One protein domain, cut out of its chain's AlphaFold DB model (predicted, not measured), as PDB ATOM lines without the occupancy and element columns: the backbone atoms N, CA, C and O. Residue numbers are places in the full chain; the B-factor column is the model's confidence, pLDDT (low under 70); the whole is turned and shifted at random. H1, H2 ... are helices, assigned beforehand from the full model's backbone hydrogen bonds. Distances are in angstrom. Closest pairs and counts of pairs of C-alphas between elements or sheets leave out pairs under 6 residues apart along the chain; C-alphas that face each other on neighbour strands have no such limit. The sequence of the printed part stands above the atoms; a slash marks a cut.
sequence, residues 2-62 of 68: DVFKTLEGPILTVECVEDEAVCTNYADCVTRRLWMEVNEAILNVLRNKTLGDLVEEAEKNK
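AT A GLANCE: This is residues 2 to 62 of the 68 residues of an uncharacterized protein of Planctomycetes bacterium ADurb.Bin401 (UniProt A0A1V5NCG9). One long helix, H2, runs along much of a rod; the short H1 and a long loop, residues 9 to 29, run beside it and turn back into its first end, and residues 52 to 62, mostly H3, stick out past its other end. The printed part has 61 residues with three named helices, H1, H2 and H3 along the chain, and no named strand: all helix. It is only just loose, close to extended, with a radius of gyration of the C-alphas of 15.6 A and spans of 49 by 21 by 14 A.

IN THESE COORDINATES: H1, residues 2 to 8, begins at C-alpha 2 (80.968, 75.029, 11.488) and measures 10.2 A. H2, residues 30 to 47, measures 26.7 A. H3, residues 51 to 60, measures 14.4 A and ends at C-alpha 60 (78.212, 53.611, 22.825).

HOW THE PARTS SIT: H1 and H2 are only just apart, closest 8.1 A. H3 is apart from H1 and H2. Every O i to N i+4 pair is within hydrogen-bond range in H1 and H3, and 13 of 14 in H2.

THE WHOLE: The C-alphas of Thr 24 and Lys 62 are farthest apart, 50.0 A. The H1 to H2 link is long, the H2 to H3 link tight. The printed part has no cut, and no printed residue is under 70 in pLDDT.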
ATOM      1  N   ASP A   2      81.993  74.177  12.130       90.25
ATOM      2  CA  ASP A   2      80.968  75.029  11.488       90.25
ATOM      3  C   ASP A   2      79.747  75.332  12.362       90.25
ATOM      4  O   ASP A   2      79.310  76.479  12.446       90.25
ATOM      5  N   VAL A   3      79.241  74.319  13.072       93.50
ATOM      6  CA  VAL A   3      78.108  74.470  14.000       93.50
ATOM      7  C   VAL A   3      78.435  75.483  15.097       93.50
ATOM      8  O   VAL A   3      77.682  76.429  15.293       93.50
ATOM      9  N   PHE A   4      79.586  75.338  15.758       92.62
ATOM     10  CA  PHE A   4      79.989  76.238  16.840       92.62
ATOM     11  C   PHE A   4      80.169  77.678  16.355       92.62
ATOM     12  O   PHE A   4      79.635  78.587  16.975       92.62
ATOM     13  N   LYS A   5      80.835  77.890  15.212       91.81
ATOM     14  CA  LYS A   5      80.984  79.238  14.641       91.81
ATOM     15  C   LYS A   5      79.648  79.889  14.289       91.81
ATOM     16  O   LYS A   5      79.503  81.097  14.420       91.81
ATOM     17  N   THR A   6      78.692  79.096  13.813       94.81
ATOM     18  CA  THR A   6      77.365  79.595  13.429       94.81
ATOM     19  C   THR A   6      76.545  80.012  14.649       94.81
ATOM     20  O   THR A   6      75.808  80.989  14.574       94.81
ATOM     21  N   LEU A   7      76.660  79.272  15.756       95.19
ATOM     22  CA  LEU A   7      75.853  79.490  16.958       95.19
ATOM     23  C   LEU A   7      76.471  80.508  17.923       95.19
ATOM     24  O   LEU A   7      75.754  81.352  18.447       95.19
ATOM     25  N   GLU A   8      77.783  80.433  18.133       90.75
ATOM     26  CA  GLU A   8      78.499  81.234  19.137       90.75
ATOM     27  C   GLU A   8      79.258  82.417  18.516       90.75
ATOM     28  O   GLU A   8      79.687  83.328  19.218       90.75
ATOM     29  N   GLY A   9      79.445  82.418  17.192       89.56
ATOM     30  CA  GLY A   9      80.323  83.366  16.513       89.56
ATOM     31  C   GLY A   9      81.807  82.976  16.617       89.56
ATOM     32  O   GLY A   9      82.145  81.787  16.660       89.56
ATOM     33  N   PRO A  10      82.731  83.954  16.582       89.38
ATOM     34  CA  PRO A  10      84.160  83.703  16.754       89.38
ATOM     35  C   PRO A  10      84.460  83.012  18.091       89.38
ATOM     36  O   PRO A  10      84.052  83.475  19.151       89.38
ATOM     37  N   ILE A  11      85.201  81.904  18.044       91.12
ATOM     38  CA  ILE A  11      85.575  81.145  19.243       91.12
ATOM     39  C   ILE A  11      86.910  81.685  19.738       91.12
ATOM     40  O   ILE A  11      87.965  81.286  19.239       91.12
ATOM     41  N   LEU A  12      86.836  82.606  20.695       93.38
ATOM     42  CA  LEU A  12      87.985  83.276  21.289       93.38
ATOM     43  C   LEU A  12      87.939  83.167  22.807       93.38
ATOM     44  O   LEU A  12      86.915  83.433  23.430       93.38
ATOM     45  N   THR A  13      89.065  82.800  23.410       93.00
ATOM     46  CA  THR A  13      89.219  82.780  24.873       93.00
ATOM     47  C   THR A  13      89.258  84.183  25.466       93.00
ATOM     48  O   THR A  13      88.689  84.422  26.526       93.00
ATOM     49  N   VAL A  14      89.923  85.107  24.770       94.44
ATOM     50  CA  VAL A  14      89.955  86.544  25.050       94.44
ATOM     51  C   VAL A  14      90.052  87.294  23.722       94.44
ATOM     52  O   VAL A  14      90.741  86.846  22.805       94.44
ATOM     53  N   GLU A  15      89.394  88.447  23.615       92.56
ATOM     54  CA  GLU A  15      89.319  89.227  22.365       92.56
ATOM     55  C   GLU A  15      90.703  89.624  21.836       92.56
ATOM     56  O   GLU A  15      90.966  89.572  20.635       92.56
ATOM     57  N   CYS A  16      91.636  89.922  22.747       94.00
ATOM     58  CA  CYS A  16      92.980  90.344  22.376       94.00
ATOM     59  C   CYS A  16      93.846  89.237  21.761       94.00
ATOM     60  O   CYS A  16      94.980  89.505  21.372       94.00
ATOM     61  N   VAL A  17      93.358  87.996  21.647       93.38
ATOM     62  CA  VAL A  17      94.015  86.960  20.831       93.38
ATOM     63  C   VAL A  17      93.931  87.297  19.338       93.38
ATOM     64  O   VAL A  17      94.921  87.073  18.645       93.38
ATOM     65  N   GLU A  18      92.830  87.882  18.857       89.81
ATOM     66  CA  GLU A  18      92.659  88.244  17.438       89.81
ATOM     67  C   GLU A  18      92.757  89.748  17.165       89.81
ATOM     68  O   GLU A  18      93.251  90.121  16.103       89.81
ATOM     69  N   ASP A  19      92.346  90.604  18.102       92.25
ATOM     70  CA  ASP A  19      92.345  92.056  17.900       92.25
ATOM     71  C   ASP A  19      93.337  92.757  18.837       92.25
ATOM     72  O   ASP A  19      93.221  92.712  20.060       92.25
ATOM     73  N   GLU A  20      94.339  93.427  18.272       90.31
ATOM     74  CA  GLU A  20      95.314  94.185  19.056       90.31
ATOM     75  C   GLU A  20      94.774  95.495  19.629       90.31
ATOM     76  O   GLU A  20      95.238  95.945  20.680       90.31
ATOM     77  N   ALA A  21      93.755  96.078  18.999       93.44
ATOM     78  CA  ALA A  21      93.197  97.364  19.393       93.44
ATOM     79  C   ALA A  21      92.367  97.279  20.685       93.44
ATOM     80  O   ALA A  21      92.194  98.289  21.370       93.44
ATOM     81  N   VAL A  22      91.886  96.088  21.055       94.12
ATOM     82  CA  VAL A  22      91.037  95.890  22.246       94.12
ATOM     83  C   VAL A  22      91.824  95.850  23.560       94.12
ATOM     84  O   VAL A  22      91.226  95.879  24.635       94.12
ATOM     85  N   CYS A  23      93.162  95.775  23.515       94.00
ATOM     86  CA  CYS A  23      93.984  95.676  24.721       94.00
ATOM     87  C   CYS A  23      95.246  96.537  24.650       94.00
ATOM     88  O   CYS A  23      96.172  96.265  23.895       94.00
ATOM     89  N   THR A  24      95.356  97.504  25.562       94.44
ATOM     90  CA  THR A  24      96.537  98.377  25.684       94.44
ATOM     91  C   THR A  24      97.828  97.620  25.984       94.44
ATOM     92  O   THR A  24      98.912  98.108  25.688       94.44
ATOM     93  N   ASN A  25      97.720  96.429  26.577       93.88
ATOM     94  CA  ASN A  25      98.866  95.609  26.954       93.88
ATOM     95  C   ASN A  25      99.241  94.591  25.866       93.88
ATOM     96  O   ASN A  25     100.108  93.764  26.118       93.88
ATOM     97  N   TYR A  26      98.604  94.605  24.689       93.12
ATOM     98  CA  TYR A  26      98.739  93.559  23.665       93.12
ATOM     99  C   TYR A  26     100.195  93.162  23.360       93.12
ATOM    100  O   TYR A  26     100.503  91.969  23.319       93.12
ATOM    101  N   ALA A  27     101.087  94.148  23.205       90.69
ATOM    102  CA  ALA A  27     102.490  93.928  22.848       90.69
ATOM    103  C   ALA A  27     103.321  93.275  23.973       90.69
ATOM    104  O   ALA A  27     104.135  92.395  23.698       90.69
ATOM    105  N   ASP A  28     103.080  93.652  25.234       93.94
ATOM    106  CA  ASP A  28     103.909  93.253  26.385       93.94
ATOM    107  C   ASP A  28     103.208  92.255  27.329       93.94
ATOM    108  O   ASP A  28     103.753  91.832  28.354       93.94
ATOM    109  N   CYS A  29     101.980  91.845  27.005       95.25
ATOM    110  CA  CYS A  29     101.191  90.928  27.816       95.25
ATOM    111  C   CYS A  29     101.730  89.496  27.701       95.25
ATOM    112  O   CYS A  29     101.348  88.722  26.823       95.25
ATOM    113  N   VAL A  30     102.593  89.097  28.641       94.62
ATOM    114  CA  VAL A  30     103.161  87.736  28.684       94.62
ATOM    115  C   VAL A  30     102.088  86.642  28.723       94.62
ATOM    116  O   VAL A  30     102.262  85.587  28.114       94.62
ATOM    117  N   THR A  31     100.959  86.905  29.387       95.25
ATOM    118  CA  THR A  31      99.841  85.961  29.509       95.25
ATOM    119  C   THR A  31      99.036  85.831  28.220       95.25
ATOM    120  O   THR A  31      98.366  84.820  28.039       95.25
ATOM    121  N   ARG A  32      99.143  86.778  27.276       95.44
ATOM    122  CA  ARG A  32      98.504  86.667  25.958       95.44
ATOM    123  C   ARG A  32      98.996  85.438  25.200       95.44
ATOM    124  O   ARG A  32      98.190  84.743  24.599       95.44
ATOM    125  N   ARG A  33     100.296  85.130  25.274       93.31
ATOM    126  CA  ARG A  33     100.856  83.913  24.656       93.31
ATOM    127  C   ARG A  33     100.195  82.649  25.203       93.31
ATOM    128  O   ARG A  33      99.774  81.805  24.424       93.31
ATOM    129  N   LEU A  34     100.008  82.583  26.521       96.19
ATOM    130  CA  LEU A  34      99.274  81.485  27.148       96.19
ATOM    131  C   LEU A  34      97.820  81.432  26.650       96.19
ATOM    132  O   LEU A  34      97.325  80.357  26.325       96.19
ATOM    133  N   TRP A  35      97.145  82.577  26.521       96.50
ATOM    134  CA  TRP A  35      95.788  82.617  25.971       96.50
ATOM    135  C   TRP A  35      95.699  82.153  24.516       96.50
ATOM    136  O   TRP A  35      94.721  81.492  24.167       96.50
ATOM    137  N   MET A  36      96.711  82.433  23.689       95.38
ATOM    138  CA  MET A  36      96.798  81.911  22.321       95.38
ATOM    139  C   MET A  36      96.916  80.382  22.311       95.38
ATOM    140  O   MET A  36      96.206  79.724  21.554       95.38
ATOM    141  N   GLU A  37      97.763  79.813  23.174       97.38
ATOM    142  CA  GLU A  37      97.922  78.357  23.306       97.38
ATOM    143  C   GLU A  37      96.622  77.683  23.763       97.38
ATOM    144  O   GLU A  37      96.197  76.683  23.182       97.38
ATOM    145  N   VAL A  38      95.946  78.260  24.764       97.69
ATOM    146  CA  VAL A  38      94.649  77.760  25.246       97.69
ATOM    147  C   VAL A  38      93.587  77.851  24.150       97.69
ATOM    148  O   VAL A  38      92.836  76.895  23.951       97.69
ATOM    149  N   ASN A  39      93.537  78.967  23.413       96.62
ATOM    150  CA  ASN A  39      92.596  79.136  22.309       96.62
ATOM    151  C   ASN A  39      92.809  78.051  21.251       96.62
ATOM    152  O   ASN A  39      91.874  77.350  20.878       96.62
ATOM    153  N   GLU A  40      94.054  77.840  20.831       96.69
ATOM    154  CA  GLU A  40      94.394  76.833  19.830       96.69
ATOM    155  C   GLU A  40      94.087  75.403  20.307       96.69
ATOM    156  O   GLU A  40      93.598  74.584  19.525       96.69
ATOM    157  N   ALA A  41      94.280  75.095  21.593       97.75
ATOM    158  CA  ALA A  41      93.880  73.808  22.162       97.75
ATOM    159  C   ALA A  41      92.361  73.579  22.056       97.75
ATOM    160  O   ALA A  41      91.930  72.504  21.628       97.75
ATOM    161  N   ILE A  42      91.550  74.595  22.371       95.56
ATOM    162  CA  ILE A  42      90.089  74.540  22.218       95.56
ATOM    163  C   ILE A  42      89.716  74.334  20.747       95.56
ATOM    164  O   ILE A  42      88.958  73.415  20.426       95.56
ATOM    165  N   LEU A  43      90.279  75.136  19.834       95.12
ATOM    166  CA  LEU A  43      89.980  75.023  18.402       95.12
ATOM    167  C   LEU A  43      90.361  73.642  17.856       95.12
ATOM    168  O   LEU A  43      89.620  73.086  17.046       95.12
ATOM    169  N   ASN A  44      91.467  73.057  18.317       96.88
ATOM    170  CA  ASN A  44      91.872  71.708  17.927       96.88
ATOM    171  C   ASN A  44      90.866  70.643  18.362       96.88
ATOM    172  O   ASN A  44      90.515  69.783  17.553       96.88
ATOM    173  N   VAL A  45      90.337  70.717  19.586       96.38
ATOM    174  CA  VAL A  45      89.270  69.804  20.033       96.38
ATOM    175  C   VAL A  45      88.040  69.932  19.131       96.38
ATOM    176  O   VAL A  45      87.514  68.924  18.663       96.38
ATOM    177  N   LEU A  46      87.610  71.159  18.826       95.31
ATOM    178  CA  LEU A  46      86.400  71.414  18.032       95.31
ATOM    179  C   LEU A  46      86.557  71.128  16.528       95.31
ATOM    180  O   LEU A  46      85.561  70.881  15.835       95.31
ATOM    181  N   ARG A  47      87.780  71.198  15.989       94.88
ATOM    182  CA  ARG A  47      88.091  70.804  14.604       94.88
ATOM    183  C   ARG A  47      88.147  69.288  14.445       94.88
ATOM    184  O   ARG A  47      87.715  68.788  13.415       94.88
ATOM    185  N   ASN A  48      88.601  68.576  15.474       96.25
ATOM    186  CA  ASN A  48      88.771  67.121  15.451       96.25
ATOM    187  C   ASN A  48      87.519  66.343  15.893       96.25
ATOM    188  O   ASN A  48      87.610  65.153  16.188       96.25
ATOM    189  N   LYS A  49      86.360  67.006  15.972       95.38
ATOM    190  CA  LYS A  49      85.077  66.388  16.314       95.38
ATOM    191  C   LYS A  49      84.020  66.740  15.278       95.38
ATOM    192  O   LYS A  49      83.791  67.914  14.969       95.38
ATOM    193  N   THR A  50      83.346  65.717  14.777       95.88
ATOM    194  CA  THR A  50      82.165  65.827  13.921       95.88
ATOM    195  C   THR A  50      80.898  65.524  14.717       95.88
ATOM    196  O   THR A  50      80.943  64.909  15.782       95.88
ATOM    197  N   LEU A  51      79.736  65.922  14.190       95.62
ATOM    198  CA  LEU A  51      78.457  65.497  14.769       95.62
ATOM    199  C   LEU A  51      78.298  63.968  14.731       95.62
ATOM    200  O   LEU A  51      77.706  63.408  15.646       95.62
ATOM    201  N   GLY A  52      78.853  63.301  13.712       96.94
ATOM    202  CA  GLY A  52      78.864  61.840  13.614       96.94
ATOM    203  C   GLY A  52      79.612  61.190  14.777       96.94
ATOM    204  O   GLY A  52      79.054  60.315  15.431       96.94
ATOM    205  N   ASP A  53      80.805  61.696  15.112       96.12
ATOM    206  CA  ASP A  53      81.583  61.200  16.258       96.12
ATOM    207  C   ASP A  53      80.792  61.310  17.569       96.12
ATOM    208  O   ASP A  53      80.821  60.401  18.397       96.12
ATOM    209  N   LEU A  54      80.056  62.414  17.750       95.69
ATOM    210  CA  LEU A  54      79.230  62.639  18.940       95.69
ATOM    211  C   LEU A  54      78.019  61.700  18.992       95.69
ATOM    212  O   LEU A  54      77.666  61.219  20.069       95.69
ATOM    213  N   VAL A  55      77.390  61.415  17.846       96.94
ATOM    214  CA  VAL A  55      76.304  60.426  17.755       96.94
ATOM    215  C   VAL A  55      76.828  59.035  18.099       96.94
ATOM    216  O   VAL A  55      76.238  58.351  18.932       96.94
ATOM    217  N   GLU A  56      77.958  58.623  17.525       97.00
ATOM    218  CA  GLU A  56      78.573  57.330  17.837       97.00
ATOM    219  C   GLU A  56      78.936  57.197  19.320       97.00
ATOM    220  O   GLU A  56      78.729  56.141  19.923       97.00
ATOM    221  N   GLU A  57      79.477  58.258  19.920       95.56
ATOM    222  CA  GLU A  57      79.794  58.305  21.346       95.56
ATOM    223  C   GLU A  57      78.528  58.190  22.209       95.56
ATOM    224  O   GLU A  57      78.512  57.437  23.187       95.56
ATOM    225  N   ALA A  58      77.440  58.860  21.822       95.19
ATOM    226  CA  ALA A  58      76.156  58.750  22.503       95.19
ATOM    227  C   ALA A  58      75.587  57.324  22.438       95.19
ATOM    228  O   ALA A  58      75.148  56.804  23.464       95.19
ATOM    229  N   GLU A  59      75.635  56.668  21.274       95.06
ATOM    230  CA  GLU A  59      75.168  55.284  21.112       95.06
ATOM    231  C   GLU A  59      75.995  54.293  21.945       95.06
ATOM    232  O   GLU A  59      75.422  53.438  22.619       95.06
ATOM    233  N   LYS A  60      77.327  54.441  21.980       93.00
ATOM    234  CA  LYS A  60      78.212  53.611  22.825       93.00
ATOM    235  C   LYS A  60      77.906  53.765  24.316       93.00
ATOM    236  O   LYS A  60      78.024  52.802  25.070       93.00
ATOM    237  N   ASN A  61      77.510  54.965  24.734       89.25
ATOM    238  CA  ASN A  61      77.204  55.287  26.125       89.25
ATOM    239  C   ASN A  61      75.752  54.977  26.529       89.25
ATOM    240  O   ASN A  61      75.395  55.149  27.700       89.25
ATOM    241  N   LYS A  62      74.905  54.487  25.610       85.25
ATOM    242  CA  LYS A  62      73.573  53.996  25.975       85.25
ATOM    243  C   LYS A  62      73.714  52.759  26.856       85.25
ATOM    244  O   LYS A  62      74.117  51.687  26.411       85.25
TER     245      LYS A  62